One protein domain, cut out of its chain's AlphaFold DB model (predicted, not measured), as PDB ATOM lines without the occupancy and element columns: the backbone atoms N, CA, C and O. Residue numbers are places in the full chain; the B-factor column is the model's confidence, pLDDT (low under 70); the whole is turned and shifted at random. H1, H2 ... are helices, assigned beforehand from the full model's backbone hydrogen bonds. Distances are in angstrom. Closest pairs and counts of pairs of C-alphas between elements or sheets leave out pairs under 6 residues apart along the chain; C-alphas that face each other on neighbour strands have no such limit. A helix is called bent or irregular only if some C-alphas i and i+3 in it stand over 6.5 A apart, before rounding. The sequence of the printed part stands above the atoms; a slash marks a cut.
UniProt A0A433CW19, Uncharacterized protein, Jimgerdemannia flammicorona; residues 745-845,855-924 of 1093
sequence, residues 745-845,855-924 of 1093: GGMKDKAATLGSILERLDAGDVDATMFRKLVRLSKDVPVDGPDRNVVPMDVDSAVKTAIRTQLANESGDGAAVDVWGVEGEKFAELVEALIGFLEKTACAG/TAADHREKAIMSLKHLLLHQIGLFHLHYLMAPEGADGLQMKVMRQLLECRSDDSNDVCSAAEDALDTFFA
ATOM      1  N   GLY A 745     -33.768 -58.651  20.874       69.81
ATOM      2  CA  GLY A 745     -32.724 -57.639  20.925       69.81
ATOM      3  C   GLY A 745     -33.257 -56.281  21.362       69.81
ATOM      4  O   GLY A 745     -34.419 -55.950  21.115       69.81
ATOM      5  N   GLY A 746     -32.404 -55.507  22.033       86.31
ATOM      6  CA  GLY A 746     -32.684 -54.106  22.350       86.31
ATOM      7  C   GLY A 746     -32.550 -53.206  21.119       86.31
ATOM      8  O   GLY A 746     -32.241 -53.674  20.022       86.31
ATOM      9  N   MET A 747     -32.727 -51.896  21.301       86.06
ATOM     10  CA  MET A 747     -32.544 -50.936  20.204       86.06
ATOM     11  C   MET A 747     -31.102 -50.937  19.675       86.06
ATOM     12  O   MET A 747     -30.909 -50.905  18.465       86.06
ATOM     13  N   LYS A 748     -30.109 -51.195  20.535       89.31
ATOM     14  CA  LYS A 748     -28.725 -51.507  20.143       89.31
ATOM     15  C   LYS A 748     -28.581 -52.589  19.055       89.31
ATOM     16  O   LYS A 748     -27.733 -52.450  18.177       89.31
ATOM     17  N   ASP A 749     -29.412 -53.634  19.055       91.69
ATOM     18  CA  ASP A 749     -29.357 -54.691  18.028       91.69
ATOM     19  C   ASP A 749     -30.010 -54.232  16.710       91.69
ATOM     20  O   ASP A 749     -29.612 -54.665  15.624       91.69
ATOM     21  N   LYS A 750     -30.989 -53.317  16.783       92.88
ATOM     22  CA  LYS A 750     -31.541 -52.624  15.608       92.88
ATOM     23  C   LYS A 750     -30.514 -51.658  15.009       92.88
ATOM     24  O   LYS A 750     -30.316 -51.690  13.800       92.88
ATOM     25  N   ALA A 751     -29.820 -50.885  15.843       93.69
ATOM     26  CA  ALA A 751     -28.749 -49.970  15.448       93.69
ATOM     27  C   ALA A 751     -27.575 -50.712  14.784       93.69
ATOM     28  O   ALA A 751     -27.156 -50.364  13.683       93.69
ATOM     29  N   ALA A 752     -27.117 -51.816  15.386       94.56
ATOM     30  CA  ALA A 752     -26.114 -52.695  14.780       94.56
ATOM     31  C   ALA A 752     -26.602 -53.318  13.455       94.56
ATOM     32  O   ALA A 752     -25.823 -53.476  12.515       94.56
ATOM     33  N   THR A 753     -27.901 -53.628  13.341       95.12
ATOM     34  CA  THR A 753     -28.485 -54.072  12.065       95.12
ATOM     35  C   THR A 753     -28.507 -52.948  11.025       95.12
ATOM     36  O   THR A 753     -28.273 -53.236   9.856       95.12
ATOM     37  N   LEU A 754     -28.752 -51.691  11.415       96.38
ATOM     38  CA  LEU A 754     -28.697 -50.547  10.501       96.38
ATOM     39  C   LEU A 754     -27.275 -50.324   9.976       96.38
ATOM     40  O   LEU A 754     -27.100 -50.265   8.764       96.38
ATOM     41  N   GLY A 755     -26.264 -50.310  10.851       96.62
ATOM     42  CA  GLY A 755     -24.854 -50.214  10.444       96.62
ATOM     43  C   GLY A 755     -24.458 -51.300   9.437       96.62
ATOM     44  O   GLY A 755     -23.944 -50.997   8.365       96.62
ATOM     45  N   SER A 756     -24.833 -52.555   9.706       97.31
ATOM     46  CA  SER A 756     -24.602 -53.675   8.779       97.31
ATOM     47  C   SER A 756     -25.392 -53.572   7.459       97.31
ATOM     48  O   SER A 756     -25.002 -54.184   6.465       97.31
ATOM     49  N   ILE A 757     -26.499 -52.819   7.410       97.38
ATOM     50  CA  ILE A 757     -27.221 -52.521   6.162       97.38
ATOM     51  C   ILE A 757     -26.513 -51.407   5.375       97.38
ATOM     52  O   ILE A 757     -26.420 -51.523   4.155       97.38
ATOM     53  N   LEU A 758     -25.983 -50.377   6.046       97.38
ATOM     54  CA  LEU A 758     -25.201 -49.301   5.418       97.38
ATOM     55  C   LEU A 758     -23.951 -49.861   4.724       97.38
ATOM     56  O   LEU A 758     -23.807 -49.712   3.514       97.38
ATOM     57  N   GLU A 759     -23.118 -50.610   5.456       96.94
ATOM     58  CA  GLU A 759     -21.898 -51.247   4.927       96.94
ATOM     59  C   GLU A 759     -22.174 -52.102   3.676       96.94
ATOM     60  O   GLU A 759     -21.406 -52.091   2.712       96.94
ATOM     61  N   ARG A 760     -23.300 -52.830   3.668       97.06
ATOM     62  CA  ARG A 760     -23.704 -53.710   2.561       97.06
ATOM     63  C   ARG A 760     -24.304 -52.969   1.368       97.06
ATOM     64  O   ARG A 760     -24.053 -53.369   0.232       97.06
ATOM     65  N   LEU A 761     -25.041 -51.878   1.593       96.62
ATOM     66  CA  LEU A 761     -25.471 -50.970   0.523       96.62
ATOM     67  C   LEU A 761     -24.262 -50.331  -0.167       96.62
ATOM     68  O   LEU A 761     -24.229 -50.252  -1.398       96.62
ATOM     69  N   ASP A 762     -23.246 -49.932   0.602       94.88
ATOM     70  CA  ASP A 762     -22.053 -49.309   0.040       94.88
ATOM     71  C   ASP A 762     -21.163 -50.278  -0.736       94.88
ATOM     72  O   ASP A 762     -20.728 -49.941  -1.845       94.88
ATOM     73  N   ALA A 763     -20.964 -51.488  -0.205       94.94
ATOM     74  CA  ALA A 763     -20.250 -52.574  -0.875       94.94
ATOM     75  C   ALA A 763     -21.017 -53.178  -2.072       94.94
ATOM     76  O   ALA A 763     -20.424 -53.890  -2.881       94.94
ATOM     77  N   GLY A 764     -22.327 -52.937  -2.182       93.75
ATOM     78  CA  GLY A 764     -23.197 -53.512  -3.214       93.75
ATOM     79  C   GLY A 764     -23.610 -54.974  -2.980       93.75
ATOM     80  O   GLY A 764     -24.430 -55.495  -3.739       93.75
ATOM     81  N   ASP A 765     -23.107 -55.628  -1.925       95.12
ATOM     82  CA  ASP A 765     -23.564 -56.945  -1.458       95.12
ATOM     83  C   ASP A 765     -24.937 -56.819  -0.781       95.12
ATOM     84  O   ASP A 765     -25.072 -56.847   0.440       95.12
ATOM     85  N   VAL A 766     -25.984 -56.659  -1.586       95.56
ATOM     86  CA  VAL A 766     -27.366 -56.598  -1.103       95.56
ATOM     87  C   VAL A 766     -28.100 -57.906  -1.379       95.56
ATOM     88  O   VAL A 766     -27.875 -58.572  -2.387       95.56
ATOM     89  N   ASP A 767     -29.047 -58.252  -0.507       95.00
ATOM     90  CA  ASP A 767     -29.924 -59.402  -0.715       95.00
ATOM     91  C   ASP A 767     -31.382 -59.110  -0.331       95.00
ATOM     92  O   ASP A 767     -31.708 -58.194   0.431       95.00
ATOM     93  N   ALA A 768     -32.301 -59.937  -0.830       94.44
ATOM     94  CA  ALA A 768     -33.727 -59.777  -0.568       94.44
ATOM     95  C   ALA A 768     -34.121 -59.938   0.919       94.44
ATOM     96  O   ALA A 768     -35.237 -59.582   1.293       94.44
ATOM     97  N   THR A 769     -33.289 -60.514   1.792       95.44
ATOM     98  CA  THR A 769     -33.500 -60.511   3.254       95.44
ATOM     99  C   THR A 769     -33.111 -59.170   3.880       95.44
ATOM    100  O   THR A 769     -33.841 -58.714   4.755       95.44
ATOM    101  N   MET A 770     -32.054 -58.510   3.390       97.00
ATOM    102  CA  MET A 770     -31.589 -57.193   3.840       97.00
ATOM    103  C   MET A 770     -32.693 -56.137   3.703       97.00
ATOM    104  O   MET A 770     -33.123 -55.566   4.704       97.00
ATOM    105  N   PHE A 771     -33.260 -55.972   2.505       97.31
ATOM    106  CA  PHE A 771     -34.386 -55.055   2.275       97.31
ATOM    107  C   PHE A 771     -35.615 -55.407   3.139       97.31
ATOM    108  O   PHE A 771     -36.285 -54.531   3.678       97.31
ATOM    109  N   ARG A 772     -35.872 -56.700   3.390       95.69
ATOM    110  CA  ARG A 772     -36.942 -57.147   4.308       95.69
ATOM    111  C   ARG A 772     -36.610 -56.960   5.798       95.69
ATOM    112  O   ARG A 772     -37.538 -57.003   6.607       95.69
ATOM    113  N   LYS A 773     -35.347 -56.774   6.195       95.88
ATOM    114  CA  LYS A 773     -34.981 -56.269   7.532       95.88
ATOM    115  C   LYS A 773     -35.207 -54.761   7.584       95.88
ATOM    116  O   LYS A 773     -35.824 -54.293   8.530       95.88
ATOM    117  N   LEU A 774     -34.808 -54.033   6.542       96.31
ATOM    118  CA  LEU A 774     -34.922 -52.579   6.475       96.31
ATOM    119  C   LEU A 774     -36.382 -52.087   6.507       96.31
ATOM    120  O   LEU A 774     -36.743 -51.262   7.337       96.31
ATOM    121  N   VAL A 775     -37.255 -52.703   5.705       95.81
ATOM    122  CA  VAL A 775     -38.714 -52.455   5.688       95.81
ATOM    123  C   VAL A 775     -39.418 -52.857   6.998       95.81
ATOM    124  O   VAL A 775     -40.569 -52.480   7.218       95.81
ATOM    125  N   ARG A 776     -38.764 -53.640   7.868       93.19
ATOM    126  CA  ARG A 776     -39.232 -53.882   9.243       93.19
ATOM    127  C   ARG A 776     -38.666 -52.851  10.207       93.19
ATOM    128  O   ARG A 776     -39.436 -52.287  10.964       93.19
ATOM    129  N   LEU A 777     -37.372 -52.540  10.123       94.25
ATOM    130  CA  LEU A 777     -36.720 -51.509  10.934       94.25
ATOM    131  C   LEU A 777     -37.474 -50.172  10.863       94.25
ATOM    132  O   LEU A 777     -37.790 -49.608  11.907       94.25
ATOM    133  N   SER A 778     -37.864 -49.736   9.659       93.56
ATOM    134  CA  SER A 778     -38.639 -48.500   9.479       93.56
ATOM    135  C   SER A 778     -40.063 -48.549  10.049       93.56
ATOM    136  O   SER A 778     -40.652 -47.495  10.243       93.56
ATOM    137  N   LYS A 779     -40.613 -49.739  10.342       92.44
ATOM    138  CA  LYS A 779     -41.940 -49.956  10.960       92.44
ATOM    139  C   LYS A 779     -41.868 -50.284  12.456       92.44
ATOM    140  O   LYS A 779     -42.841 -50.077  13.169       92.44
ATOM    141  N   ASP A 780     -40.734 -50.810  12.915       87.25
ATOM    142  CA  ASP A 780     -40.478 -51.227  14.297       87.25
ATOM    143  C   ASP A 780     -39.856 -50.095  15.146       87.25
ATOM    144  O   ASP A 780     -39.663 -50.280  16.351       87.25
ATOM    145  N   VAL A 781     -39.484 -48.966  14.527       84.44
ATOM    146  CA  VAL A 781     -39.048 -47.702  15.163       84.44
ATOM    147  C   VAL A 781     -39.596 -46.516  14.345       84.44
ATOM    148  O   VAL A 781     -38.809 -45.805  13.715       84.44
ATOM    149  N   PRO A 782     -40.926 -46.339  14.231       83.06
ATOM    150  CA  PRO A 782     -41.489 -45.204  13.508       83.06
ATOM    151  C   PRO A 782     -41.168 -43.916  14.266       83.06
ATOM    152  O   PRO A 782     -41.582 -43.761  15.409       83.06
ATOM    153  N   VAL A 783     -40.450 -42.991  13.632       80.88
ATOM    154  CA  VAL A 783     -40.512 -41.583  14.032       80.88
ATOM    155  C   VAL A 783     -41.671 -40.989  13.245       80.88
ATOM    156  O   VAL A 783     -41.506 -40.408  12.162       80.88
ATOM    157  N   ASP A 784     -42.870 -41.227  13.776       72.12
ATOM    158  CA  ASP A 784     -44.047 -40.457  13.397       72.12
ATOM    159  C   ASP A 784     -43.690 -38.975  13.590       72.12
ATOM    160  O   ASP A 784     -43.050 -38.616  14.577       72.12
ATOM    161  N   GLY A 785     -44.010 -38.123  12.615       59.69
ATOM    162  CA  GLY A 785     -43.860 -36.680  12.809       59.69
ATOM    163  C   GLY A 785     -44.929 -36.150  13.774       59.69
ATOM    164  O   GLY A 785     -45.734 -36.933  14.288       59.69
ATOM    165  N   PRO A 786     -45.054 -34.817  13.926       51.94
ATOM    166  CA  PRO A 786     -46.386 -34.285  14.192       51.94
ATOM    167  C   PRO A 786     -47.356 -34.858  13.139       51.94
ATOM    168  O   PRO A 786     -46.949 -35.120  12.003       51.94
ATOM    169  N   ASP A 787     -48.587 -35.150  13.566       47.47
ATOM    170  CA  ASP A 787     -49.480 -36.112  12.907       47.47
ATOM    171  C   ASP A 787     -49.662 -35.898  11.392       47.47
ATOM    172  O   ASP A 787     -49.504 -34.800  10.872       47.47
ATOM    173  N   ARG A 788     -50.061 -36.955  10.669       42.69
ATOM    174  CA  ARG A 788     -50.119 -37.006   9.186       42.69
ATOM    175  C   ARG A 788     -50.988 -35.945   8.478       42.69
ATOM    176  O   ARG A 788     -51.037 -35.942   7.248       42.69
ATOM    177  N   ASN A 789     -51.659 -35.067   9.215       41.81
ATOM    178  CA  ASN A 789     -52.289 -33.865   8.685       41.81
ATOM    179  C   ASN A 789     -51.237 -32.746   8.670       41.81
ATOM    180  O   ASN A 789     -50.832 -32.286   9.733       41.81
ATOM    181  N   VAL A 790     -50.799 -32.347   7.470       42.62
ATOM    182  CA  VAL A 790     -49.713 -31.379   7.209       42.62
ATOM    183  C   VAL A 790     -49.690 -30.228   8.221       42.62
ATOM    184  O   VAL A 790     -50.557 -29.357   8.193       42.62
ATOM    185  N   VAL A 791     -48.667 -30.196   9.082       40.59
ATOM    186  CA  VAL A 791     -48.344 -28.993   9.860       40.59
ATOM    187  C   VAL A 791     -47.747 -27.961   8.898       40.59
ATOM    188  O   VAL A 791     -46.758 -28.290   8.235       40.59
ATOM    189  N   PRO A 792     -48.303 -26.739   8.797       43.31
ATOM    190  CA  PRO A 792     -47.729 -25.685   7.970       43.31
ATOM    191  C   PRO A 792     -46.288 -25.381   8.394       43.31
ATOM    192  O   PRO A 792     -46.004 -25.209   9.580       43.31
ATOM    193  N   MET A 793     -45.367 -25.326   7.431       47.50
ATOM    194  CA  MET A 793     -43.933 -25.226   7.735       47.50
ATOM    195  C   MET A 793     -43.476 -23.809   8.131       47.50
ATOM    196  O   MET A 793     -42.352 -23.646   8.581       47.50
ATOM    197  N   ASP A 794     -44.347 -22.793   8.104       47.22
ATOM    198  CA  ASP A 794     -44.014 -21.421   8.549       47.22
ATOM    199  C   ASP A 794     -43.593 -21.318  10.036       47.22
ATOM    200  O   ASP A 794     -43.096 -20.281  10.478       47.22
ATOM    201  N   VAL A 795     -43.713 -22.404  10.814       54.41
ATOM    202  CA  VAL A 795     -43.092 -22.537  12.143       54.41
ATOM    203  C   VAL A 795     -42.034 -23.652  12.175       54.41
ATOM    204  O   VAL A 795     -41.987 -24.465  13.101       54.41
ATOM    205  N   ASP A 796     -41.134 -23.662  11.187       68.75
ATOM    206  CA  ASP A 796     -39.965 -24.551  11.065       68.75
ATOM    207  C   ASP A 796     -39.265 -24.832  12.400       68.75
ATOM    208  O   ASP A 796     -38.958 -25.976  12.738       68.75
ATOM    209  N   SER A 797     -39.038 -23.785  13.199       75.38
ATOM    210  CA  SER A 797     -38.399 -23.887  14.514       75.38
ATOM    211  C   SER A 797     -39.199 -24.754  15.497       75.38
ATOM    212  O   SER A 797     -38.615 -25.567  16.216       75.38
ATOM    213  N   ALA A 798     -40.532 -24.645  15.503       76.62
ATOM    214  CA  ALA A 798     -41.402 -25.450  16.356       76.62
ATOM    215  C   ALA A 798     -41.517 -26.894  15.851       76.62
ATOM    216  O   ALA A 798     -41.425 -27.806  16.666       76.62
ATOM    217  N   VAL A 799     -41.621 -27.125  14.537       77.81
ATOM    218  CA  VAL A 799     -41.638 -28.481  13.948       77.81
ATOM    219  C   VAL A 799     -40.316 -29.208  14.226       77.81
ATOM    220  O   VAL A 799     -40.302 -30.324  14.748       77.81
ATOM    221  N   LYS A 800     -39.187 -28.540  13.969       82.88
ATOM    222  CA  LYS A 800     -37.829 -29.024  14.254       82.88
ATOM    223  C   LYS A 800     -37.610 -29.288  15.744       82.88
ATOM    224  O   LYS A 800     -36.984 -30.285  16.103       82.88
ATOM    225  N   THR A 801     -38.148 -28.429  16.611       83.25
ATOM    226  CA  THR A 801     -38.123 -28.643  18.064       83.25
ATOM    227  C   THR A 801     -38.997 -29.827  18.457       83.25
ATOM    228  O   THR A 801     -38.499 -30.702  19.147       83.25
ATOM    229  N   ALA A 802     -40.232 -29.937  17.966       81.44
ATOM    230  CA  ALA A 802     -41.142 -31.036  18.278       81.44
ATOM    231  C   ALA A 802     -40.551 -32.405  17.903       81.44
ATOM    232  O   ALA A 802     -40.566 -33.309  18.732       81.44
ATOM    233  N   ILE A 803     -39.948 -32.544  16.715       81.75
ATOM    234  CA  ILE A 803     -39.322 -33.804  16.275       81.75
ATOM    235  C   ILE A 803     -38.085 -34.137  17.130       81.75
ATOM    236  O   ILE A 803     -37.950 -35.268  17.596       81.75
ATOM    237  N   ARG A 804     -37.205 -33.161  17.414       82.94
ATOM    238  CA  ARG A 804     -36.064 -33.347  18.338       82.94
ATOM    239  C   ARG A 804     -36.527 -33.694  19.759       82.94
ATOM    240  O   ARG A 804     -35.955 -34.566  20.406       82.94
ATOM    241  N   THR A 805     -37.579 -33.039  20.242       83.06
ATOM    242  CA  THR A 805     -38.201 -33.289  21.544       83.06
ATOM    243  C   THR A 805     -38.860 -34.662  21.589       83.06
ATOM    244  O   THR A 805     -38.770 -35.314  22.617       83.06
ATOM    245  N   GLN A 806     -39.455 -35.155  20.503       80.50
ATOM    246  CA  GLN A 806     -39.990 -36.515  20.423       80.50
ATOM    247  C   GLN A 806     -38.868 -37.561  20.440       80.50
ATOM    248  O   GLN A 806     -38.913 -38.477  21.259       80.50
ATOM    249  N   LEU A 807     -37.812 -37.372  19.639       80.44
ATOM    250  CA  LEU A 807     -36.601 -38.205  19.674       80.44
ATOM    251  C   LEU A 807     -35.997 -38.279  21.091       80.44
ATOM    252  O   LEU A 807     -35.607 -39.358  21.535       80.44
ATOM    253  N   ALA A 808     -35.973 -37.161  21.822       78.12
ATOM    254  CA  ALA A 808     -35.491 -37.097  23.204       78.12
ATOM    255  C   ALA A 808     -36.486 -37.641  24.257       78.12
ATOM    256  O   ALA A 808     -36.057 -38.206  25.264       78.12
ATOM    257  N   ASN A 809     -37.799 -37.482  24.049       71.62
ATOM    258  CA  ASN A 809     -38.840 -37.812  25.034       71.62
ATOM    259  C   ASN A 809     -39.467 -39.204  24.858       71.62
ATOM    260  O   ASN A 809     -40.218 -39.622  25.745       71.62
ATOM    261  N   GLU A 810     -39.204 -39.935  23.766       60.97
ATOM    262  CA  GLU A 810     -39.712 -41.299  23.538       60.97
ATOM    263  C   GLU A 810     -39.063 -42.341  24.474       60.97
ATOM    264  O   GLU A 810     -38.343 -43.262  24.083       60.97
ATOM    265  N   SER A 811     -39.422 -42.219  25.753       46.81
ATOM    266  CA  SER A 811     -38.955 -42.947  26.937       46.81
ATOM    267  C   SER A 811     -37.475 -42.774  27.314       46.81
ATOM    268  O   SER A 811     -36.583 -42.730  26.474       46.81
ATOM    269  N   GLY A 812     -37.205 -42.777  28.627       54.00
ATOM    270  CA  GLY A 812     -35.859 -42.695  29.227       54.00
ATOM    271  C   GLY A 812     -34.953 -43.922  29.022       54.00
ATOM    272  O   GLY A 812     -34.120 -44.198  29.876       54.00
ATOM    273  N   ASP A 813     -35.143 -44.648  27.918       56.47
ATOM    274  CA  ASP A 813     -34.296 -45.727  27.385       56.47
ATOM    275  C   ASP A 813     -33.567 -45.275  26.084       56.47
ATOM    276  O   ASP A 813     -32.833 -46.063  25.496       56.47
ATOM    277  N   GLY A 814     -33.783 -44.036  25.597       63.00
ATOM    278  CA  GLY A 814     -33.089 -43.457  24.422       63.00
ATOM    279  C   GLY A 814     -33.464 -44.077  23.065       63.00
ATOM    280  O   GLY A 814     -32.730 -43.964  22.085       63.00
ATOM    281  N   ALA A 815     -34.602 -44.766  23.015       71.69
ATOM    282  CA  ALA A 815     -34.853 -45.880  22.103       71.69
ATOM    283  C   ALA A 815     -34.833 -45.557  20.591       71.69
ATOM    284  O   ALA A 815     -34.454 -46.423  19.798       71.69
ATOM    285  N   ALA A 816     -35.261 -44.359  20.186       75.94
ATOM    286  CA  ALA A 816     -35.252 -43.932  18.783       75.94
ATOM    287  C   ALA A 816     -33.894 -43.337  18.367       75.94
ATOM    288  O   ALA A 816     -33.382 -43.665  17.295       75.94
ATOM    289  N   VAL A 817     -33.284 -42.535  19.248       81.19
ATOM    290  CA  VAL A 817     -31.957 -41.916  19.065       81.19
ATOM    291  C   VAL A 817     -30.865 -42.973  18.896       81.19
ATOM    292  O   VAL A 817     -30.027 -42.844  18.008       81.19
ATOM    293  N   ASP A 818     -30.937 -44.066  19.661       84.44
ATOM    294  CA  ASP A 818     -30.058 -45.242  19.545       84.44
ATOM    295  C   ASP A 818     -29.982 -45.806  18.109       84.44
ATOM    296  O   ASP A 818     -28.973 -46.399  17.730       84.44
ATOM    297  N   VAL A 819     -31.056 -45.663  17.318       89.19
ATOM    298  CA  VAL A 819     -31.201 -46.259  15.979       89.19
ATOM    299  C   VAL A 819     -31.016 -45.230  14.869       89.19
ATOM    300  O   VAL A 819     -30.301 -45.506  13.909       89.19
ATOM    301  N   TRP A 820     -31.667 -44.071  14.969       93.38
ATOM    302  CA  TRP A 820     -31.688 -43.069  13.901       93.38
ATOM    303  C   TRP A 820     -30.668 -41.942  14.083       93.38
ATOM    304  O   TRP A 820     -30.396 -41.229  13.118       93.38
ATOM    305  N   GLY A 821     -30.070 -41.812  15.268       91.25
ATOM    306  CA  GLY A 821     -29.223 -40.681  15.636       91.25
ATOM    307  C   GLY A 821     -29.982 -39.569  16.366       91.25
ATOM    308  O   GLY A 821     -31.209 -39.602  16.475       91.25
ATOM    309  N   VAL A 822     -29.248 -38.585  16.888       86.56
ATOM    310  CA  VAL A 822     -29.807 -37.468  17.683       86.56
ATOM    311  C   VAL A 822     -30.607 -36.499  16.808       86.56
ATOM    312  O   VAL A 822     -31.624 -35.964  17.244       86.56
ATOM    313  N   GLU A 823     -30.176 -36.304  15.562       88.44
ATOM    314  CA  GLU A 823     -30.821 -35.448  14.560       88.44
ATOM    315  C   GLU A 823     -31.284 -36.259  13.334       88.44
ATOM    316  O   GLU A 823     -31.492 -35.728  12.243       88.44
ATOM    317  N   GLY A 824     -31.433 -37.578  13.486       91.62
ATOM    318  CA  GLY A 824     -31.754 -38.473  12.376       91.62
ATOM    319  C   GLY A 824     -30.587 -38.699  11.408       91.62
ATOM    320  O   GLY A 824     -30.817 -39.086  10.264       91.62
ATOM    321  N   GLU A 825     -29.341 -38.447  11.808       94.00
ATOM    322  CA  GLU A 825     -28.164 -38.561  10.941       94.00
ATOM    323  C   GLU A 825     -28.013 -39.961  10.316       94.00
ATOM    324  O   GLU A 825     -27.681 -40.076   9.136       94.00
ATOM    325  N   LYS A 826     -28.379 -41.035  11.033       95.12
ATOM    326  CA  LYS A 826     -28.365 -42.410  10.495       95.12
ATOM    327  C   LYS A 826     -29.527 -42.712   9.552       95.12
ATOM    328  O   LYS A 826     -29.431 -43.634   8.744       95.12
ATOM    329  N   PHE A 827     -30.603 -41.929   9.605       95.75
ATOM    330  CA  PHE A 827     -31.648 -41.956   8.584       95.75
ATOM    331  C   PHE A 827     -31.188 -41.259   7.293       95.75
ATOM    332  O   PHE A 827     -31.409 -41.799   6.209       95.75
ATOM    333  N   ALA A 828     -30.489 -40.122   7.389       95.62
ATOM    334  CA  ALA A 828     -29.911 -39.455   6.221       95.62
ATOM    335  C   ALA A 828     -28.833 -40.317   5.540       95.62
ATOM    336  O   ALA A 828     -28.946 -40.574   4.342       95.62
ATOM    337  N   GLU A 829     -27.869 -40.857   6.302       96.12
ATOM    338  CA  GLU A 829     -26.863 -41.813   5.800       96.12
ATOM    339  C   GLU A 829     -27.510 -42.992   5.057       96.12
ATOM    340  O   GLU A 829     -27.062 -43.380   3.981       96.12
ATOM    341  N   LEU A 830     -28.608 -43.539   5.590       97.44
ATOM    342  CA  LEU A 830     -29.346 -44.641   4.973       97.44
ATOM    343  C   LEU A 830     -30.022 -44.255   3.655       97.44
ATOM    344  O   LEU A 830     -30.003 -45.040   2.704       97.44
ATOM    345  N   VAL A 831     -30.646 -43.079   3.590       97.31
ATOM    346  CA  VAL A 831     -31.288 -42.596   2.362       97.31
ATOM    347  C   VAL A 831     -30.230 -42.287   1.298       97.31
ATOM    348  O   VAL A 831     -30.416 -42.663   0.140       97.31
ATOM    349  N   GLU A 832     -29.088 -41.704   1.670       96.44
ATOM    350  CA  GLU A 832     -27.980 -41.477   0.736       96.44
ATOM    351  C   GLU A 832     -27.302 -42.782   0.289       96.44
ATOM    352  O   GLU A 832     -27.031 -42.926  -0.902       96.44
ATOM    353  N   ALA A 833     -27.126 -43.775   1.168       97.25
ATOM    354  CA  ALA A 833     -26.611 -45.099   0.801       97.25
ATOM    355  C   ALA A 833     -27.565 -45.862  -0.141       97.25
ATOM    356  O   ALA A 833     -27.117 -46.517  -1.084       97.25
ATOM    357  N   LEU A 834     -28.887 -45.747   0.054       97.81
ATOM    358  CA  LEU A 834     -29.889 -46.284  -0.877       97.81
ATOM    359  C   LEU A 834     -29.831 -45.596  -2.248       97.81
ATOM    360  O   LEU A 834     -29.907 -46.279  -3.269       97.81
ATOM    361  N   ILE A 835     -29.682 -44.268  -2.286       97.06
ATOM    362  CA  ILE A 835     -29.521 -43.523  -3.542       97.06
ATOM    363  C   ILE A 835     -28.208 -43.919  -4.227       97.06
ATOM    364  O   ILE A 835     -28.228 -44.290  -5.395       97.06
ATOM    365  N   GLY A 836     -27.089 -43.946  -3.500       96.00
ATOM    366  CA  GLY A 836     -25.788 -44.368  -4.019       96.00
ATOM    367  C   GLY A 836     -25.802 -45.799  -4.562       96.00
ATOM    368  O   GLY A 836     -25.218 -46.060  -5.610       96.00
ATOM    369  N   PHE A 837     -26.521 -46.722  -3.916       96.25
ATOM    370  CA  PHE A 837     -26.764 -48.064  -4.450       96.25
ATOM    371  C   PHE A 837     -27.555 -48.033  -5.773       96.25
ATOM    372  O   PHE A 837     -27.196 -48.740  -6.718       96.25
ATOM    373  N   LEU A 838     -28.603 -47.208  -5.874       96.31
ATOM    374  CA  LEU A 838     -29.401 -47.055  -7.099       96.31
ATOM    375  C   LEU A 838     -28.608 -46.403  -8.248       96.31
ATOM    376  O   LEU A 838     -28.731 -46.864  -9.381       96.31
ATOM    377  N   GLU A 839     -27.758 -45.409  -7.966       93.75
ATOM    378  CA  GLU A 839     -26.825 -44.814  -8.939       93.75
ATOM    379  C   GLU A 839     -25.801 -45.854  -9.431       93.75
ATOM    380  O   GLU A 839     -25.722 -46.132 -10.631       93.75
ATOM    381  N   LYS A 840     -25.073 -46.503  -8.503       92.50
ATOM    382  CA  LYS A 840     -24.074 -47.551  -8.804       92.50
ATOM    383  C   LYS A 840     -24.669 -48.651  -9.695       92.50
ATOM    384  O   LYS A 840     -24.055 -49.050 -10.682       92.50
ATOM    385  N   THR A 841     -25.870 -49.136  -9.370       87.94
ATOM    386  CA  THR A 841     -26.506 -50.264 -10.080       87.94
ATOM    387  C   THR A 841     -27.231 -49.888 -11.373       87.94
ATOM    388  O   THR A 841     -27.477 -50.779 -12.186       87.94
ATOM    389  N   ALA A 842     -27.522 -48.606 -11.617       86.44
ATOM    390  CA  ALA A 842     -27.909 -48.128 -12.945       86.44
ATOM    391  C   ALA A 842     -26.688 -48.095 -13.884       86.44
ATOM    392  O   ALA A 842     -26.711 -48.697 -14.959       86.44
ATOM    393  N   CYS A 843     -25.583 -47.481 -13.446       81.06
ATOM    394  CA  CYS A 843     -24.369 -47.348 -14.258       81.06
ATOM    395  C   CYS A 843     -23.614 -48.672 -14.480       81.06
ATOM    396  O   CYS A 843     -22.870 -48.787 -15.452       81.06
ATOM    397  N   ALA A 844     -23.806 -49.678 -13.618       80.75
ATOM    398  CA  ALA A 844     -23.139 -50.980 -13.725       80.75
ATOM    399  C   ALA A 844     -23.450 -51.751 -15.025       80.75
ATOM    400  O   ALA A 844     -22.712 -52.677 -15.358       80.75
ATOM    401  N   GLY A 845     -24.535 -51.406 -15.739       66.38
ATOM    402  CA  GLY A 845     -24.810 -51.880 -17.102       66.38
ATOM    403  C   GLY A 845     -24.764 -53.402 -17.277       66.38
ATOM    404  O   GLY A 845     -24.365 -53.882 -18.338       66.38
ATOM    405  N   THR A 855     -31.272 -60.190 -11.425       88.81
ATOM    406  CA  THR A 855     -31.108 -59.947  -9.985       88.81
ATOM    407  C   THR A 855     -30.818 -58.482  -9.684       88.81
ATOM    408  O   THR A 855     -31.279 -57.978  -8.666       88.81
ATOM    409  N   ALA A 856     -30.132 -57.765 -10.581       91.19
ATOM    410  CA  ALA A 856     -29.885 -56.334 -10.439       91.19
ATOM    411  C   ALA A 856     -31.195 -55.521 -10.462       91.19
ATOM    412  O   ALA A 856     -31.399 -54.673  -9.595       91.19
ATOM    413  N   ALA A 857     -32.116 -55.812 -11.388       92.75
ATOM    414  CA  ALA A 857     -33.435 -55.174 -11.423       92.75
ATOM    415  C   ALA A 857     -34.285 -55.530 -10.188       92.75
ATOM    416  O   ALA A 857     -34.822 -54.636  -9.541       92.75
ATOM    417  N   ASP A 858     -34.331 -56.811  -9.810       94.06
ATOM    418  CA  ASP A 858     -35.025 -57.313  -8.609       94.06
ATOM    419  C   ASP A 858     -34.475 -56.697  -7.299       94.06
ATOM    420  O   ASP A 858     -35.222 -56.446  -6.351       94.06
ATOM    421  N   HIS A 859     -33.174 -56.390  -7.241       94.88
ATOM    422  CA  HIS A 859     -32.553 -55.676  -6.123       94.88
ATOM    423  C   HIS A 859     -32.837 -54.162  -6.154       94.88
ATOM    424  O   HIS A 859     -33.097 -53.580  -5.099       94.88
ATOM    425  N   ARG A 860     -32.858 -53.520  -7.332       96.25
ATOM    426  CA  ARG A 860     -33.220 -52.095  -7.485       96.25
ATOM    427  C   ARG A 860     -34.690 -51.834  -7.150       96.25
ATOM    428  O   ARG A 860     -34.972 -50.905  -6.398       96.25
ATOM    429  N   GLU A 861     -35.607 -52.692  -7.597       96.81
ATOM    430  CA  GLU A 861     -37.024 -52.672  -7.200       96.81
ATOM    431  C   GLU A 861     -37.159 -52.705  -5.665       96.81
ATOM    432  O   GLU A 861     -37.827 -51.861  -5.066       96.81
ATOM    433  N   LYS A 862     -36.445 -53.619  -4.994       97.12
ATOM    434  CA  LYS A 862     -36.479 -53.756  -3.526       97.12
ATOM    435  C   LYS A 862     -35.836 -52.587  -2.786       97.12
ATOM    436  O   LYS A 862     -36.309 -52.251  -1.697       97.12
ATOM    437  N   ALA A 863     -34.817 -51.947  -3.355       97.81
ATOM    438  CA  ALA A 863     -34.259 -50.705  -2.826       97.81
ATOM    439  C   ALA A 863     -35.274 -49.551  -2.922       97.81
ATOM    440  O   ALA A 863     -35.529 -48.886  -1.919       97.81
ATOM    441  N   ILE A 864     -35.943 -49.384  -4.069       98.25
ATOM    442  CA  ILE A 864     -36.998 -48.373  -4.272       98.25
ATOM    443  C   ILE A 864     -38.187 -48.609  -3.328       98.25
ATOM    444  O   ILE A 864     -38.627 -47.685  -2.646       98.25
ATOM    445  N   MET A 865     -38.663 -49.850  -3.198       97.62
ATOM    446  CA  MET A 865     -39.747 -50.191  -2.265       97.62
ATOM    447  C   MET A 865     -39.335 -50.035  -0.790       97.62
ATOM    448  O   MET A 865     -40.185 -49.774   0.066       97.62
ATOM    449  N   SER A 866     -38.040 -50.144  -0.477       97.56
ATOM    450  CA  SER A 866     -37.513 -49.817   0.855       97.56
ATOM    451  C   SER A 866     -37.488 -48.310   1.097       97.56
ATOM    452  O   SER A 866     -37.916 -47.872   2.161       97.56
ATOM    453  N   LEU A 867     -37.084 -47.514   0.101       98.00
ATOM    454  CA  LEU A 867     -37.129 -46.051   0.141       98.00
ATOM    455  C   LEU A 867     -38.569 -45.534   0.294       98.00
ATOM    456  O   LEU A 867     -38.837 -44.729   1.183       98.00
ATOM    457  N   LYS A 868     -39.532 -46.092  -0.453       97.44
ATOM    458  CA  LYS A 868     -40.971 -45.837  -0.254       97.44
ATOM    459  C   LYS A 868     -41.421 -46.141   1.185       97.44
ATOM    460  O   LYS A 868     -42.185 -45.379   1.776       97.44
ATOM    461  N   HIS A 869     -40.955 -47.243   1.774       96.50
ATOM    462  CA  HIS A 869     -41.275 -47.588   3.164       96.50
ATOM    463  C   HIS A 869     -40.530 -46.760   4.219       96.50
ATOM    464  O   HIS A 869     -40.972 -46.741   5.365       96.50
ATOM    465  N   LEU A 870     -39.438 -46.081   3.875       96.38
ATOM    466  CA  LEU A 870     -38.840 -45.059   4.734       96.38
ATOM    467  C   LEU A 870     -39.701 -43.792   4.695       96.38
ATOM    468  O   LEU A 870     -40.169 -43.360   5.745       96.38
ATOM    469  N   LEU A 871     -40.037 -43.298   3.498       95.25
ATOM    470  CA  LEU A 871     -40.921 -42.139   3.306       95.25
ATOM    471  C   LEU A 871     -42.273 -42.292   4.034       95.25
ATOM    472  O   LEU A 871     -42.747 -41.342   4.640       95.25
ATOM    473  N   LEU A 872     -42.880 -43.486   4.044       93.88
ATOM    474  CA  LEU A 872     -44.177 -43.723   4.705       93.88
ATOM    475  C   LEU A 872     -44.147 -43.820   6.238       93.88
ATOM    476  O   LEU A 872     -45.207 -43.689   6.855       93.88
ATOM    477  N   HIS A 873     -43.001 -44.134   6.843       94.50
ATOM    478  CA  HIS A 873     -42.911 -44.498   8.269       94.50
ATOM    479  C   HIS A 873     -41.873 -43.689   9.064       94.50
ATOM    480  O   HIS A 873     -41.733 -43.895  10.262       94.50
ATOM    481  N   GLN A 874     -41.142 -42.791   8.403       93.75
ATOM    482  CA  GLN A 874     -40.142 -41.898   8.999       93.75
ATOM    483  C   GLN A 874     -40.394 -40.454   8.534       93.75
ATOM    484  O   GLN A 874     -39.469 -39.712   8.201       93.75
ATOM    485  N   ILE A 875     -41.675 -40.076   8.455       91.12
ATOM    486  CA  ILE A 875     -42.132 -38.778   7.939       91.12
ATOM    487  C   ILE A 875     -41.507 -37.634   8.748       91.12
ATOM    488  O   ILE A 875     -41.062 -36.654   8.152       91.12
ATOM    489  N   GLY A 876     -41.399 -37.783  10.077       89.06
ATOM    490  CA  GLY A 876     -40.752 -36.800  10.947       89.06
ATOM    491  C   GLY A 876     -39.280 -36.585  10.592       89.06
ATOM    492  O   GLY A 876     -38.869 -35.455  10.351       89.06
ATOM    493  N   LEU A 877     -38.491 -37.657  10.459       92.19
ATOM    494  CA  LEU A 877     -37.072 -37.546  10.082       92.19
ATOM    495  C   LEU A 877     -36.884 -36.963   8.677       92.19
ATOM    496  O   LEU A 877     -35.964 -36.182   8.450       92.19
ATOM    497  N   PHE A 878     -37.765 -37.300   7.734       93.38
ATOM    498  CA  PHE A 878     -37.673 -36.779   6.374       93.38
ATOM    499  C   PHE A 878     -37.962 -35.269   6.284       93.38
ATOM    500  O   PHE A 878     -37.322 -34.575   5.492       93.38
ATOM    501  N   HIS A 879     -38.856 -34.749   7.133       88.62
ATOM    502  CA  HIS A 879     -39.059 -33.306   7.301       88.62
ATOM    503  C   HIS A 879     -37.936 -32.656   8.124       88.62
ATOM    504  O   HIS A 879     -37.480 -31.576   7.768       88.62
ATOM    505  N   LEU A 880     -37.397 -33.312   9.158       90.12
ATOM    506  CA  LEU A 880     -36.249 -32.789   9.912       90.12
ATOM    507  C   LEU A 880     -35.037 -32.521   8.999       90.12
ATOM    508  O   LEU A 880     -34.410 -31.469   9.106       90.12
ATOM    509  N   HIS A 881     -34.767 -33.422   8.046       90.69
ATOM    510  CA  HIS A 881     -33.709 -33.261   7.035       90.69
ATOM    511  C   HIS A 881     -34.059 -32.307   5.884       90.69
ATOM    512  O   HIS A 881     -33.168 -31.934   5.125       90.69
ATOM    513  N   TYR A 882     -35.317 -31.876   5.745       88.00
ATOM    514  CA  TYR A 882     -35.655 -30.690   4.946       88.00
ATOM    515  C   TYR A 882     -35.188 -29.437   5.696       88.00
ATOM    516  O   TYR A 882     -34.346 -28.692   5.204       88.00
ATOM    517  N   LEU A 883     -35.597 -29.309   6.962       86.38
ATOM    518  CA  LEU A 883     -35.316 -28.160   7.837       86.38
ATOM    519  C   LEU A 883     -33.867 -28.067   8.341       86.38
ATOM    520  O   LEU A 883     -33.555 -27.272   9.232       86.38
ATOM    521  N   MET A 884     -32.973 -28.906   7.822       87.25
ATOM    522  CA  MET A 884     -31.537 -28.913   8.112       87.25
ATOM    523  C   MET A 884     -30.672 -28.829   6.849       87.25
ATOM    524  O   MET A 884     -29.451 -28.726   6.971       87.25
ATOM    525  N   ALA A 885     -31.268 -28.829   5.652       86.25
ATOM    526  CA  ALA A 885     -30.534 -28.551   4.425       86.25
ATOM    527  C   ALA A 885     -30.138 -27.059   4.389       86.25
ATOM    528  O   ALA A 885     -31.007 -26.204   4.555       86.25
ATOM    529  N   PRO A 886     -28.853 -26.709   4.189       83.81
ATOM    530  CA  PRO A 886     -28.458 -25.317   4.014       83.81
ATOM    531  C   PRO A 886     -28.938 -24.791   2.655       83.81
ATOM    532  O   PRO A 886     -28.934 -25.522   1.660       83.81
ATOM    533  N   GLU A 887     -29.314 -23.513   2.613       78.06
ATOM    534  CA  GLU A 887     -29.767 -22.837   1.393       78.06
ATOM    535  C   GLU A 887     -28.764 -23.024   0.239       78.06
ATOM    536  O   GLU A 887     -27.559 -22.816   0.392       78.06
ATOM    537  N   GLY A 888     -29.263 -23.445  -0.927       74.00
ATOM    538  CA  GLY A 888     -28.454 -23.677  -2.130       74.00
ATOM    539  C   GLY A 888     -27.779 -25.053  -2.242       74.00
ATOM    540  O   GLY A 888     -27.183 -25.334  -3.280       74.00
ATOM    541  N   ALA A 889     -27.881 -25.936  -1.242       79.38
ATOM    542  CA  ALA A 889     -27.461 -27.334  -1.386       79.38
ATOM    543  C   ALA A 889     -28.575 -28.218  -1.983       79.38
ATOM    544  O   ALA A 889     -29.758 -28.011  -1.718       79.38
ATOM    545  N   ASP A 890     -28.201 -29.267  -2.731       85.25
ATOM    546  CA  ASP A 890     -29.132 -30.310  -3.201       85.25
ATOM    547  C   ASP A 890     -29.687 -31.067  -1.967       85.25
ATOM    548  O   ASP A 890     -29.063 -31.997  -1.444       85.25
ATOM    549  N   GLY A 891     -30.838 -30.621  -1.451       91.12
ATOM    550  CA  GLY A 891     -31.488 -31.185  -0.264       91.12
ATOM    551  C   GLY A 891     -31.866 -32.660  -0.433       91.12
ATOM    552  O   GLY A 891     -31.959 -33.176  -1.553       91.12
ATOM    553  N   LEU A 892     -32.116 -33.367   0.675       93.81
ATOM    554  CA  LEU A 892     -32.435 -34.804   0.646       93.81
ATOM    555  C   LEU A 892     -33.678 -35.103  -0.218       93.81
ATOM    556  O   LEU A 892     -33.751 -36.131  -0.887       93.81
ATOM    557  N   GLN A 893     -34.610 -34.153  -0.267       93.69
ATOM    558  CA  GLN A 893     -35.828 -34.148  -1.071       93.69
ATOM    559  C   GLN A 893     -35.488 -34.104  -2.567       93.69
ATOM    560  O   GLN A 893     -35.929 -34.971  -3.319       93.69
ATOM    561  N   MET A 894     -34.634 -33.162  -2.986       94.44
ATOM    562  CA  MET A 894     -34.142 -33.052  -4.365       94.44
ATOM    563  C   MET A 894     -33.390 -34.321  -4.792       94.44
ATOM    564  O   MET A 894     -33.665 -34.870  -5.857       94.44
ATOM    565  N   LYS A 895     -32.499 -34.842  -3.935       95.25
ATOM    566  CA  LYS A 895     -31.744 -36.084  -4.181       95.25
ATOM    567  C   LYS A 895     -32.667 -37.294  -4.375       95.25
ATOM    568  O   LYS A 895     -32.519 -38.021  -5.357       95.25
ATOM    569  N   VAL A 896     -33.640 -37.497  -3.479       96.88
ATOM    570  CA  VAL A 896     -34.617 -38.598  -3.576       96.88
ATOM    571  C   VAL A 896     -35.495 -38.447  -4.818       96.88
ATOM    572  O   VAL A 896     -35.661 -39.415  -5.559       96.88
ATOM    573  N   MET A 897     -36.014 -37.246  -5.092       97.25
ATOM    574  CA  MET A 897     -36.843 -36.999  -6.273       97.25
ATOM    575  C   MET A 897     -36.070 -37.266  -7.568       97.25
ATOM    576  O   MET A 897     -36.559 -38.002  -8.424       97.25
ATOM    577  N   ARG A 898     -34.852 -36.720  -7.696       95.56
ATOM    578  CA  ARG A 898     -33.944 -36.936  -8.836       95.56
ATOM    579  C   ARG A 898     -33.730 -38.431  -9.072       95.56
ATOM    580  O   ARG A 898     -34.005 -38.915 -10.169       95.56
ATOM    581  N   GLN A 899     -33.350 -39.176  -8.030       97.00
ATOM    582  CA  GLN A 899     -33.095 -40.610  -8.146       97.00
ATOM    583  C   GLN A 899     -34.338 -41.408  -8.553       97.00
ATOM    584  O   GLN A 899     -34.245 -42.340  -9.353       97.00
ATOM    585  N   LEU A 900     -35.511 -41.060  -8.022       97.88
ATOM    586  CA  LEU A 900     -36.755 -41.741  -8.367       97.88
ATOM    587  C   LEU A 900     -37.241 -41.391  -9.787       97.88
ATOM    588  O   LEU A 900     -37.736 -42.276 -10.484       97.88
ATOM    589  N   LEU A 901     -37.049 -40.157 -10.263       96.81
ATOM    590  CA  LEU A 901     -37.323 -39.767 -11.656       96.81
ATOM    591  C   LEU A 901     -36.395 -40.494 -12.647       96.81
ATOM    592  O   LEU A 901     -36.840 -40.904 -13.723       96.81
ATOM    593  N   GLU A 902     -35.130 -40.709 -12.279       94.75
ATOM    594  CA  GLU A 902     -34.198 -41.543 -13.048       94.75
ATOM    595  C   GLU A 902     -34.590 -43.032 -12.997       94.75
ATOM    596  O   GLU A 902     -34.641 -43.680 -14.040       94.75
ATOM    597  N   CYS A 903     -34.996 -43.576 -11.842       96.25
ATOM    598  CA  CYS A 903     -35.475 -44.965 -11.747       96.25
ATOM    599  C   CYS A 903     -36.812 -45.209 -12.471       96.25
ATOM    600  O   CYS A 903     -37.025 -46.299 -12.998       96.25
ATOM    601  N   ARG A 904     -37.696 -44.204 -12.573       96.50
ATOM    602  CA  ARG A 904     -38.900 -44.262 -13.429       96.50
ATOM    603  C   ARG A 904     -38.540 -44.348 -14.915       96.50
ATOM    604  O   ARG A 904     -39.349 -44.787 -15.721       96.50
ATOM    605  N   SER A 905     -37.329 -43.942 -15.282       94.25
ATOM    606  CA  SER A 905     -36.848 -43.902 -16.663       94.25
ATOM    607  C   SER A 905     -36.153 -45.202 -17.110       94.25
ATOM    608  O   SER A 905     -35.662 -45.272 -18.236       94.25
ATOM    609  N   ASP A 906     -36.147 -46.226 -16.249       94.31
ATOM    610  CA  ASP A 906     -35.506 -47.527 -16.459       94.31
ATOM    611  C   ASP A 906     -36.238 -48.429 -17.472       94.31
ATOM    612  O   ASP A 906     -37.472 -48.438 -17.576       94.31
ATOM    613  N   ASP A 907     -35.473 -49.257 -18.188       91.88
ATOM    614  CA  ASP A 907     -36.021 -50.230 -19.135       91.88
ATOM    615  C   ASP A 907     -36.868 -51.312 -18.450       91.88
ATOM    616  O   ASP A 907     -37.888 -51.734 -19.009       91.88
ATOM    617  N   SER A 908     -36.511 -51.719 -17.226       93.81
ATOM    618  CA  SER A 908     -37.280 -52.691 -16.452       93.81
ATOM    619  C   SER A 908     -38.627 -52.112 -16.018       93.81
ATOM    620  O   SER A 908     -38.705 -51.107 -15.311       93.81
ATOM    621  N   ASN A 909     -39.715 -52.775 -16.418       94.44
ATOM    622  CA  ASN A 909     -41.072 -52.364 -16.048       94.44
ATOM    623  C   ASN A 909     -41.301 -52.415 -14.531       94.44
ATOM    624  O   ASN A 909     -42.007 -51.557 -14.009       94.44
ATOM    625  N   ASP A 910     -40.686 -53.369 -13.832       95.56
ATOM    626  CA  ASP A 910     -40.867 -53.549 -12.389       95.56
ATOM    627  C   ASP A 910     -40.178 -52.414 -11.607       95.56
ATOM    628  O   ASP A 910     -40.782 -51.797 -10.729       95.56
ATOM    629  N   VAL A 911     -38.957 -52.037 -12.016       96.25
ATOM    630  CA  VAL A 911     -38.209 -50.884 -11.475       96.25
ATOM    631  C   VAL A 911     -38.944 -49.573 -11.771       96.25
ATOM    632  O   VAL A 911     -39.142 -48.761 -10.867       96.25
ATOM    633  N   CYS A 912     -39.415 -49.394 -13.010       96.25
ATOM    634  CA  CYS A 912     -40.216 -48.243 -13.427       96.25
ATOM    635  C   CYS A 912     -41.510 -48.106 -12.604       96.25
ATOM    636  O   CYS A 912     -41.832 -47.014 -12.136       96.25
ATOM    637  N   SER A 913     -42.247 -49.205 -12.405       96.75
ATOM    638  CA  SER A 913     -43.511 -49.204 -11.659       96.75
ATOM    639  C   SER A 913     -43.298 -48.964 -10.164       96.75
ATOM    640  O   SER A 913     -44.081 -48.238  -9.554       96.75
ATOM    641  N   ALA A 914     -42.238 -49.527  -9.573       97.69
ATOM    642  CA  ALA A 914     -41.864 -49.251  -8.188       97.69
ATOM    643  C   ALA A 914     -41.454 -47.780  -7.999       97.69
ATOM    644  O   ALA A 914     -41.800 -47.169  -6.989       97.69
ATOM    645  N   ALA A 915     -40.752 -47.188  -8.971       98.00
ATOM    646  CA  ALA A 915     -40.351 -45.784  -8.930       98.00
ATOM    647  C   ALA A 915     -41.541 -44.822  -9.075       98.00
ATOM    648  O   ALA A 915     -41.601 -43.822  -8.368       98.00
ATOM    649  N   GLU A 916     -42.510 -45.131  -9.938       97.56
ATOM    650  CA  GLU A 916     -43.755 -44.363 -10.071       97.56
ATOM    651  C   GLU A 916     -44.598 -44.398  -8.782       97.56
ATOM    652  O   GLU A 916     -45.024 -43.346  -8.299       97.56
ATOM    653  N   ASP A 917     -44.745 -45.576  -8.168       97.56
ATOM    654  CA  ASP A 917     -45.427 -45.766  -6.880       97.56
ATOM    655  C   ASP A 917     -44.683 -45.085  -5.707       97.56
ATOM    656  O   ASP A 917     -45.298 -44.533  -4.786       97.56
ATOM    657  N   ALA A 918     -43.348 -45.060  -5.745       97.81
ATOM    658  CA  ALA A 918     -42.522 -44.316  -4.796       97.81
ATOM    659  C   ALA A 918     -42.625 -42.791  -4.988       97.81
ATOM    660  O   ALA A 918     -42.669 -42.077  -3.992       97.81
ATOM    661  N   LEU A 919     -42.724 -42.288  -6.226       98.06
ATOM    662  CA  LEU A 919     -42.928 -40.861  -6.520       98.06
ATOM    663  C   LEU A 919     -44.322 -40.380  -6.109       98.06
ATOM    664  O   LEU A 919     -44.436 -39.343  -5.462       98.06
ATOM    665  N   ASP A 920     -45.378 -41.136  -6.423       96.81
ATOM    666  CA  ASP A 920     -46.732 -40.805  -5.952       96.81
ATOM    667  C   ASP A 920     -46.825 -40.839  -4.418       96.81
ATOM    668  O   ASP A 920     -47.557 -40.050  -3.828       96.81
ATOM    669  N   THR A 921     -46.018 -41.675  -3.756       96.31
ATOM    670  CA  THR A 921     -45.875 -41.651  -2.293       96.31
ATOM    671  C   THR A 921     -45.086 -40.432  -1.800       96.31
ATOM    672  O   THR A 921     -45.515 -39.770  -0.860       96.31
ATOM    673  N   PHE A 922     -43.954 -40.109  -2.430       96.62
ATOM    674  CA  PHE A 922     -43.096 -38.961  -2.107       96.62
ATOM    675  C   PHE A 922     -43.888 -37.645  -2.145       96.62
ATOM    676  O   PHE A 922     -43.965 -36.938  -1.142       96.62
ATOM    677  N   PHE A 923     -44.592 -37.380  -3.249       95.94
ATOM    678  CA  PHE A 923     -45.429 -36.185  -3.414       95.94
ATOM    679  C   PHE A 923     -46.755 -36.218  -2.631       95.94
ATOM    680  O   PHE A 923     -47.527 -35.263  -2.725       95.94
ATOM    681  N   ALA A 924     -47.056 -37.297  -1.902       93.19
ATOM    682  CA  ALA A 924     -48.177 -37.383  -0.961       93.19
ATOM    683  C   ALA A 924     -47.735 -37.284   0.513       93.19
ATOM    684  O   ALA A 924     -48.584 -37.123   1.385       93.19
TER     685      ALA A 924
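This is residues 745 to 845 and 855 to 924 of the 1093 residues of an uncharacterized protein of Jimgerdemannia flammicorona (UniProt A0A433CW19). Six helices lie side by side in three stacked pairs, with H5 and H6 in the middle, the hairpin of H1 and H2 on one side and the hairpin of H8 and H9 on the other; they make an up-and-down bundle, each running against the one before it. H3 stands across one end of this bundle and packs there on the short H7, while the short H4 packs on H1. The printed part has 171 residues with nine named helices, H1 to H9 in order, and no named strand, an all-helix class. It is compact, with a radius of gyration of the C-alphas of 15.8 A and spans of 46 by 39 by 26 A.

Start at H1, residues 747 to 763, and H2, residues 768 to 780, a hairpin that touches through residues 750 to 757 alone of H1, with a steep tilt of 39 degrees; their closest C-alphas, of Ile 757 and Met 770, are 6.8 A apart. H3, residues 793 to 809, touches H7, residues 875 to 880, with residues 799 to 803 alone, closest at C-alphas 800 and 880, 6.0 A. H4, residues 817 to 820, touches residues 747 to 754 alone of H1, closest at C-alphas 819 and 751, 4.5 A. The hub is H5, residues 825 to 843. It touches H1 at a shallow tilt of 26 degrees, the same way, closest at C-alphas 837 and 761, 5.9 A, through residues 829 to 837 of H5 and 758 to 762 of H1 alone. H5 and H4 only just touch, and only at the corner, with 3 pairs of C-alphas within 8 A. H6, residues 855 to 871, touches H5, opposite ways at 28 degrees, and H2, the same way at 3 degrees, with C-alphas 866 and 775 closest at 5.6 A. H8, residues 892 to 903, touches H5, closest at C-alphas 899 and 835, 6.5 A. It forms a hairpin with H9, residues 909 to 924, which touches H6, closest at C-alphas 911 and 861, 4.8 A. Every O i to N i+4 pair is within hydrogen-bond range in H5 to H9, against 12 of 13 in H1, 6 of 9 in H2 and 11 of 13 in H3; H4 is too short for one.

Find C-alpha 747 at (-32.544, -50.936, 20.204); H1 runs 24.5 A from there. H2 is 18.4 A long. H3, 22.0 A, is irregular, with C-alphas 794 and 797 8.6 A apart, and has a kink of 30 degrees near residue 800. H4 is 5.3 A, H5 27.0 A, H6 24.3 A, H7 8.6 A, H8 16.3 A and H9 22.4 A, ending at C-alpha 924, (-48.177, -37.383, -0.961).

The C-alphas farthest apart, of Gly 812 and Asp 907, are 48.9 A apart. Residues 846 to 854 are not printed, and C-alphas 845 and 855 stand 12.5 A apart across this cut. The links H2 to H3 and H7 to H8 are long. Look for pLDDT under 70 at residues 745, 785 to 796, 810 to 814 and 845.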